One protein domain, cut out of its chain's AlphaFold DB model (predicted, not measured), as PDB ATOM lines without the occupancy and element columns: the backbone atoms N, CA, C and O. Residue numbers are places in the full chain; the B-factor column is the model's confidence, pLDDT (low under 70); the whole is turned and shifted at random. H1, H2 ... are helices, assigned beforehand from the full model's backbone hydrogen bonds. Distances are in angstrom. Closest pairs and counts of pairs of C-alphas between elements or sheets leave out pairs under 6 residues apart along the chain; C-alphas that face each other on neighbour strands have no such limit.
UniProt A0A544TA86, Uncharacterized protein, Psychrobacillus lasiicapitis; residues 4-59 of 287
ATOM      1  N   GLY A   4      57.256  52.989 109.805       93.88
ATOM      2  CA  GLY A   4      58.391  52.376 109.106       93.88
ATOM      3  C   GLY A   4      58.298  52.513 107.585       93.88
ATOM      4  O   GLY A   4      59.242  52.983 106.947       93.88
ATOM      5  N   GLU A   5      57.134  52.215 107.003       91.94
ATOM      6  CA  GLU A   5      56.873  52.392 105.565       91.94
ATOM      7  C   GLU A   5      57.000  53.856 105.125       91.94
ATOM      8  O   GLU A   5      57.579  54.141 104.077       91.94
ATOM      9  N   ARG A   6      56.530  54.811 105.943       90.94
ATOM     10  CA  ARG A   6      56.697  56.255 105.676       90.94
ATOM     11  C   ARG A   6      58.167  56.650 105.581       90.94
ATOM     12  O   ARG A   6      58.543  57.406 104.683       90.94
ATOM     13  N   LYS A   7      58.996  56.150 106.499       94.69
ATOM     14  CA  LYS A   7      60.437  56.432 106.516       94.69
ATOM     15  C   LYS A   7      61.125  55.839 105.283       94.69
ATOM     16  O   LYS A   7      61.898  56.550 104.641       94.69
ATOM     17  N   ARG A   8      60.782  54.601 104.913       93.88
ATOM     18  CA  ARG A   8      61.305  53.924 103.716       93.88
ATOM     19  C   ARG A   8      60.948  54.672 102.429       93.88
ATOM     20  O   ARG A   8      61.842  55.024 101.666       93.88
ATOM     21  N   LEU A   9      59.680  55.036 102.244       92.88
ATOM     22  CA  LEU A   9      59.232  55.795 101.068       92.88
ATOM     23  C   LEU A   9      59.893  57.176 100.965       92.88
ATOM     24  O   LEU A   9      60.193  57.650  99.870       92.88
ATOM     25  N   LYS A  10      60.151  57.840 102.099       94.62
ATOM     26  CA  LYS A  10      60.875  59.120 102.113       94.62
ATOM     27  C   LYS A  10      62.331  58.951 101.667       94.62
ATOM     28  O   LYS A  10      62.839  59.797 100.928       94.62
ATOM     29  N   GLN A  11      62.989  57.869 102.079       94.00
ATOM     30  CA  GLN A  11      64.345  57.538 101.636       94.00
ATOM     31  C   GLN A  11      64.377  57.207 100.138       94.00
ATOM     32  O   GLN A  11      65.186  57.786  99.417       94.00
ATOM     33  N   GLU A  12      63.452  56.375  99.651       93.19
ATOM     34  CA  GLU A  12      63.339  56.021  98.227       93.19
ATOM     35  C   GLU A  12      63.091  57.256  97.348       93.19
ATOM     36  O   GLU A  12      63.796  57.466  96.364       93.19
ATOM     37  N   ARG A  13      62.180  58.157  97.743       93.06
ATOM     38  CA  ARG A  13      61.957  59.429  97.025       93.06
ATOM     39  C   ARG A  13      63.207  60.302  96.957       93.06
ATOM     40  O   ARG A  13      63.443  60.964  95.948       93.06
ATOM     41  N   THR A  14      63.997  60.320  98.029       93.88
ATOM     42  CA  THR A  14      65.230  61.114  98.087       93.88
ATOM     43  C   THR A  14      66.290  60.533  97.150       93.88
ATOM     44  O   THR A  14      66.903  61.284  96.393       93.88
ATOM     45  N   LYS A  15      66.441  59.200  97.129       93.00
ATOM     46  CA  LYS A  15      67.322  58.494  96.187       93.00
ATOM     47  C   LYS A  15      66.909  58.731  94.735       93.00
ATOM     48  O   LYS A  15      67.734  59.169  93.941       93.00
ATOM     49  N   LEU A  16      65.626  58.550  94.412       94.56
ATOM     50  CA  LEU A  16      65.085  58.775  93.066       94.56
ATOM     51  C   LEU A  16      65.343  60.198  92.569       94.56
ATOM     52  O   LEU A  16      65.705  60.392  91.411       94.56
ATOM     53  N   LYS A  17      65.200  61.204  93.440       94.69
ATOM     54  CA  LYS A  17      65.523  62.590  93.085       94.69
ATOM     55  C   LYS A  17      67.003  62.744  92.715       94.69
ATOM     56  O   LYS A  17      67.301  63.384  91.711       94.69
ATOM     57  N   GLY A  18      67.904  62.135  93.488       93.69
ATOM     58  CA  GLY A  18      69.337  62.110  93.189       93.69
ATOM     59  C   GLY A  18      69.650  61.426  91.856       93.69
ATOM     60  O   GLY A  18      70.356  62.000  91.028       93.69
ATOM     61  N   TYR A  19      69.061  60.254  91.612       95.19
ATOM     62  CA  TYR A  19      69.242  59.495  90.372       95.19
ATOM     63  C   TYR A  19      68.732  60.245  89.140       95.19
ATOM     64  O   TYR A  19      69.444  60.318  88.146       95.19
ATOM     65  N   ARG A  20      67.567  60.901  89.205       94.00
ATOM     66  CA  ARG A  20      67.065  61.721  88.084       94.00
ATOM     67  C   ARG A  20      68.000  62.881  87.751       94.00
ATOM     68  O   ARG A  20      68.261  63.141  86.583       94.00
ATOM     69  N   SER A  21      68.539  63.563  88.764       92.12
ATOM     70  CA  SER A  21      69.521  64.631  88.540       92.12
ATOM     71  C   SER A  21      70.809  64.109  87.897       92.12
ATOM     72  O   SER A  21      71.345  64.759  87.003       92.12
ATOM     73  N   GLN A  22      71.289  62.932  88.310       90.94
ATOM     74  CA  GLN A  22      72.460  62.294  87.701       90.94
ATOM     75  C   GLN A  22      72.183  61.834  86.265       90.94
ATOM     76  O   GLN A  22      73.026  62.038  85.398       90.94
ATOM     77  N   LEU A  23      70.993  61.291  85.994       92.12
ATOM     78  CA  LEU A  23      70.591  60.856  84.658       92.12
ATOM     79  C   LEU A  23      70.542  62.032  83.673       92.12
ATOM     80  O   LEU A  23      71.051  61.920  82.564       92.12
ATOM     81  N   ILE A  24      70.008  63.186  84.092       91.56
ATOM     82  CA  ILE A  24      70.007  64.416  83.279       91.56
ATOM     83  C   ILE A  24      71.433  64.861  82.948       91.56
ATOM     84  O   ILE A  24      71.712  65.230  81.810       91.56
ATOM     85  N   ALA A  25      72.353  64.783  83.914       88.31
ATOM     86  CA  ALA A  25      73.763  65.096  83.679       88.31
ATOM     87  C   ALA A  25      74.453  64.101  82.726       88.31
ATOM     88  O   ALA A  25      75.511  64.411  82.184       88.31
ATOM     89  N   MET A  26      73.864  62.920  82.523       88.94
ATOM     90  CA  MET A  26      74.363  61.870  81.638       88.94
ATOM     91  C   MET A  26      73.551  61.727  80.343       88.94
ATOM     92  O   MET A  26      73.726  60.738  79.635       88.94
ATOM     93  N   LYS A  27      72.692  62.701  80.007       88.81
ATOM     94  CA  LYS A  27      71.801  62.646  78.834       88.81
ATOM     95  C   LYS A  27      72.522  62.309  77.522       88.81
ATOM     96  O   LYS A  27      71.940  61.660  76.665       88.81
ATOM     97  N   GLU A  28      73.779  62.719  77.375       85.44
ATOM     98  CA  GLU A  28      74.584  62.454  76.173       85.44
ATOM     99  C   GLU A  28      75.100  61.004  76.074       85.44
ATOM    100  O   GLU A  28      75.478  60.567  74.992       85.44
ATOM    101  N   TYR A  29      75.111  60.250  77.179       85.00
ATOM    102  CA  TYR A  29      75.734  58.918  77.265       85.00
ATOM    103  C   TYR A  29      74.740  57.779  77.475       85.00
ATOM    104  O   TYR A  29      75.130  56.618  77.380       85.00
ATOM    105  N   VAL A  30      73.490  58.087  77.829       87.19
ATOM    106  CA  VAL A  30      72.494  57.080  78.205       87.19
ATOM    107  C   VAL A  30      71.506  56.882  77.055       87.19
ATOM    108  O   VAL A  30      70.684  57.769  76.805       87.19
ATOM    109  N   PRO A  31      71.546  55.726  76.364       79.81
ATOM    110  CA  PRO A  31      70.499  55.347  75.424       79.81
ATOM    111  C   PRO A  31      69.157  55.241  76.160       79.81
ATOM    112  O   PRO A  31      69.115  54.820  77.314       79.81
ATOM    113  N   ASN A  32      68.060  55.607  75.495       88.50
ATOM    114  CA  ASN A  32      66.690  55.470  76.016       88.50
ATOM    115  C   ASN A  32      66.421  56.229  77.333       88.50
ATOM    116  O   ASN A  32      65.710  55.748  78.216       88.50
ATOM    117  N   MET A  33      66.956  57.448  77.467       92.00
ATOM    118  CA  MET A  33      66.746  58.303  78.645       92.00
ATOM    119  C   MET A  33      65.261  58.471  79.021       92.00
ATOM    120  O   MET A  33      64.927  58.464  80.207       92.00
ATOM    121  N   ASP A  34      64.376  58.614  78.030       91.12
ATOM    122  CA  ASP A  34      62.944  58.842  78.259       91.12
ATOM    123  C   ASP A  34      62.262  57.641  78.935       91.12
ATOM    124  O   ASP A  34      61.401  57.821  79.798       91.12
ATOM    125  N   GLU A  35      62.702  56.420  78.620       90.94
ATOM    126  CA  GLU A  35      62.195  55.181  79.216       90.94
ATOM    127  C   GLU A  35      62.619  55.066  80.691       90.94
ATOM    128  O   GLU A  35      61.786  54.846  81.573       90.94
ATOM    129  N   LEU A  36      63.892  55.354  80.989       91.44
ATOM    130  CA  LEU A  36      64.427  55.384  82.358       91.44
ATOM    131  C   LEU A  36      63.803  56.486  83.227       91.44
ATOM    132  O   LEU A  36      63.702  56.339  84.444       91.44
ATOM    133  N   MET A  37      63.386  57.604  82.629       91.00
ATOM    134  CA  MET A  37      62.685  58.676  83.346       91.00
ATOM    135  C   MET A  37      61.224  58.323  83.658       91.00
ATOM    136  O   MET A  37      60.675  58.850  84.633       91.00
ATOM    137  N   GLY A  38      60.611  57.450  82.851       90.50
ATOM    138  CA  GLY A  38      59.227  57.001  82.999       90.50
ATOM    139  C   GLY A  38      59.023  55.967  84.109       90.50
ATOM    140  O   GLY A  38      58.012  56.031  84.811       90.50
ATOM    141  N   ASP A  39      59.989  55.065  84.324       94.75
ATOM    142  CA  ASP A  39      59.893  53.989  85.319       94.75
ATOM    143  C   ASP A  39      60.916  54.135  86.462       94.75
ATOM    144  O   ASP A  39      62.122  53.923  86.316       94.75
ATOM    145  N   ASN A  40      60.411  54.436  87.663       94.31
ATOM    146  CA  ASN A  40      61.227  54.566  88.874       94.31
ATOM    147  C   ASN A  40      61.979  53.282  89.239       94.31
ATOM    148  O   ASN A  40      63.057  53.371  89.831       94.31
ATOM    149  N   LYS A  41      61.416  52.104  88.946       93.94
ATOM    150  CA  LYS A  41      62.047  50.825  89.274       93.94
ATOM    151  C   LYS A  41      63.266  50.603  88.387       93.94
ATOM    152  O   LYS A  41      64.350  50.364  88.913       93.94
ATOM    153  N   MET A  42      63.107  50.784  87.074       93.88
ATOM    154  CA  MET A  42      64.220  50.703  86.126       93.88
ATOM    155  C   MET A  42      65.306  51.733  86.431       93.88
ATOM    156  O   MET A  42      66.490  51.407  86.386       93.88
ATOM    157  N   LEU A  43      64.919  52.957  86.807       93.88
ATOM    158  CA  LEU A  43      65.874  53.985  87.208       93.88
ATOM    159  C   LEU A  43      66.728  53.535  88.399       93.88
ATOM    160  O   LEU A  43      67.944  53.710  88.380       93.88
ATOM    161  N   MET A  44      66.111  52.964  89.439       92.88
ATOM    162  CA  MET A  44      66.869  52.475  90.591       92.88
ATOM    163  C   MET A  44      67.773  51.303  90.214       92.88
ATOM    164  O   MET A  44      68.954  51.345  90.545       92.88
ATOM    165  N   GLU A  45      67.272  50.316  89.468       94.69
ATOM    166  CA  GLU A  45      68.079  49.177  89.009       94.69
ATOM    167  C   GLU A  45      69.265  49.625  88.146       94.69
ATOM    168  O   GLU A  45      70.367  49.105  88.300       94.69
ATOM    169  N   PHE A  46      69.100  50.629  87.285       94.75
ATOM    170  CA  PHE A  46      70.177  51.160  86.445       94.75
ATOM    171  C   PHE A  46      71.334  51.771  87.254       94.75
ATOM    172  O   PHE A  46      72.503  51.550  86.928       94.75
ATOM    173  N   PHE A  47      71.029  52.508  88.327       94.12
ATOM    174  CA  PHE A  47      72.054  53.088  89.199       94.12
ATOM    175  C   PHE A  47      72.619  52.078  90.204       94.12
ATOM    176  O   PHE A  47      73.824  52.084  90.454       94.12
ATOM    177  N   GLU A  48      71.788  51.198  90.762       93.38
ATOM    178  CA  GLU A  48      72.207  50.212  91.768       93.38
ATOM    179  C   GLU A  48      72.965  49.025  91.152       93.38
ATOM    180  O   GLU A  48      73.841  48.467  91.804       93.38
ATOM    181  N   SER A  49      72.709  48.686  89.884       93.06
ATOM    182  CA  SER A  49      73.458  47.649  89.150       93.06
ATOM    183  C   SER A  49      74.863  48.074  88.716       93.06
ATOM    184  O   SER A  49      75.613  47.244  88.214       93.06
ATOM    185  N   GLY A  50      75.229  49.352  88.865       90.06
ATOM    186  CA  GLY A  50      76.536  49.869  88.445       90.06
ATOM    187  C   GLY A  50      76.652  50.216  86.956       90.06
ATOM    188  O   GLY A  50      77.632  50.853  86.570       90.06
ATOM    189  N   LYS A  51      75.635  49.931  86.130       89.31
ATOM    190  CA  LYS A  51      75.618  50.265  84.688       89.31
ATOM    191  C   LYS A  51      75.862  51.751  84.408       89.31
ATOM    192  O   LYS A  51      76.568  52.109  83.467       89.31
ATOM    193  N   ALA A  52      75.324  52.637  85.251       88.56
ATOM    194  CA  ALA A  52      75.583  54.075  85.156       88.56
ATOM    195  C   ALA A  52      77.076  54.424  85.336       88.56
ATOM    196  O   ALA A  52      77.596  55.326  84.678       88.56
ATOM    197  N   ALA A  53      77.786  53.713  86.216       87.94
ATOM    198  CA  ALA A  53      79.212  53.933  86.443       87.94
ATOM    199  C   ALA A  53      80.052  53.438  85.256       87.94
ATOM    200  O   ALA A  53      80.979  54.132  84.845       87.94
ATOM    201  N   GLU A  54      79.685  52.302  84.664       88.69
ATOM    202  CA  GLU A  54      80.343  51.749  83.472       88.69
ATOM    203  C   GLU A  54      80.230  52.689  82.266       88.69
ATOM    204  O   GLU A  54      81.232  52.987  81.616       88.69
ATOM    205  N   LEU A  55      79.039  53.240  82.006       87.38
ATOM    206  CA  LEU A  55      78.829  54.204  80.917       87.38
ATOM    207  C   LEU A  55      79.632  55.493  81.110       87.38
ATOM    208  O   LEU A  55      80.106  56.085  80.143       87.38
ATOM    209  N   LYS A  56      79.809  55.919  82.363       83.38
ATOM    210  CA  LYS A  56      80.613  57.093  82.701       83.38
ATOM    211  C   LYS A  56      82.118  56.827  82.600       83.38
ATOM    212  O   LYS A  56      82.870  57.750  82.308       83.38
ATOM    213  N   ALA A  57      82.560  55.599  82.864       83.31
ATOM    214  CA  ALA A  57      83.960  55.200  82.739       83.31
ATOM    215  C   ALA A  57      84.373  54.992  81.273       83.31
ATOM    216  O   ALA A  57      85.492  55.334  80.897       83.31
ATOM    217  N   ASN A  58      83.457  54.487  80.441       77.31
ATOM    218  CA  ASN A  58      83.711  54.195  79.029       77.31
ATOM    219  C   ASN A  58      83.540  55.407  78.098       77.31
ATOM    220  O   ASN A  58      83.862  55.311  76.914       77.31
ATOM    221  N   SER A  59      83.054  56.552  78.589       69.56
ATOM    222  CA  SER A  59      82.922  57.756  77.772       69.56
ATOM    223  C   SER A  59      84.185  58.628  77.826       69.56
ATOM    224  O   SER A  59      84.459  59.350  78.779       69.56
TER     225      SER A  59
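Overview. This is residues 4 to 59 of the 287 residues of an uncharacterized protein of Psychrobacillus lasiicapitis (UniProt A0A544TA86). One long helix, H1, makes most of the length of the domain, and three small helices follow it: H2 folds back beside the second half of H1, H3 packs across H1, and H4 leads on past the end of H1 to make the rest of the length. H2 runs back close to H1, H3 crosses H1 near residues 16 to 20, and H4 leads away beyond H3, while residues 4 to 11 of H1 stick out from the body as a free arm. The printed part has 56 residues with four named helices, H1, H2, H3 and H4 in that order, and no named strand; the class is all helix. The whole is only just compact, close to loose, with a radius of gyration of the C-alphas of 11.9 A, and it spans 40 by 20 by 15 A.

Arrangement. H1, residues 4 to 25, stands free over residues 4 to 11. H2, residues 33 to 38, is close to H1 but not clearly touching it; the closest C-alphas, those of Arg 20 and Met 37, are 7.1 A apart. The two run opposite ways at a shallow tilt of 21 degrees. H3, residues 40 to 48, touches H1, which meets it with residues 16 to 20 alone; the closest C-alphas, those of Leu 16 and Met 44, are 7.0 A apart. Their lines are about perpendicular, but only just, at 72 degrees. H2 and H3 only just touch, with 3 pairs of C-alphas within 8 A, and touch only at the corner by their link; the closest C-alphas, those of Leu 36 and Leu 43, are 5.3 A apart. H2 and H3 run opposite ways at a steep tilt of 53 degrees. H4, residues 51 to 57, is close to H3 but not clearly touching it, with the closest C-alphas, those of Phe 46 and Ala 52, 6.3 A apart. H3 and H4 run the same way at a steep tilt of 48 degrees. H4 is apart from H2, and only just apart from H1, at a closest 8.4 A between C-alphas. In H1, H2, H3 and H4 every O i to N i+4 pair is within hydrogen-bond range.

Along the chain. H1 begins at C-alpha 4, (58.391, 52.376, 109.106), and ends at C-alpha 25, (73.763, 65.096, 83.679), 32.3 A away. H2 covers residues 33 to 38. H3, residues 40 to 48, measures 12.2 A from first to last C-alpha and begins at C-alpha 40, (61.227, 54.566, 88.874). H4, residues 51 to 57, ends at C-alpha 57, (83.960, 55.200, 82.739).

Size, cuts and confidence. The two C-alphas farthest apart are those of Gly 4 and Ser 59, at 40.2 A. Without residues 4 to 11, the body of 48 residues spans 28 by 19 by 15 A. The printed part has no cut and no long link: H2 to H3 and H3 to H4 are tight, and H1 to H2 is short. The mean pLDDT of the printed part is 90.7, and residue 59 is under 70.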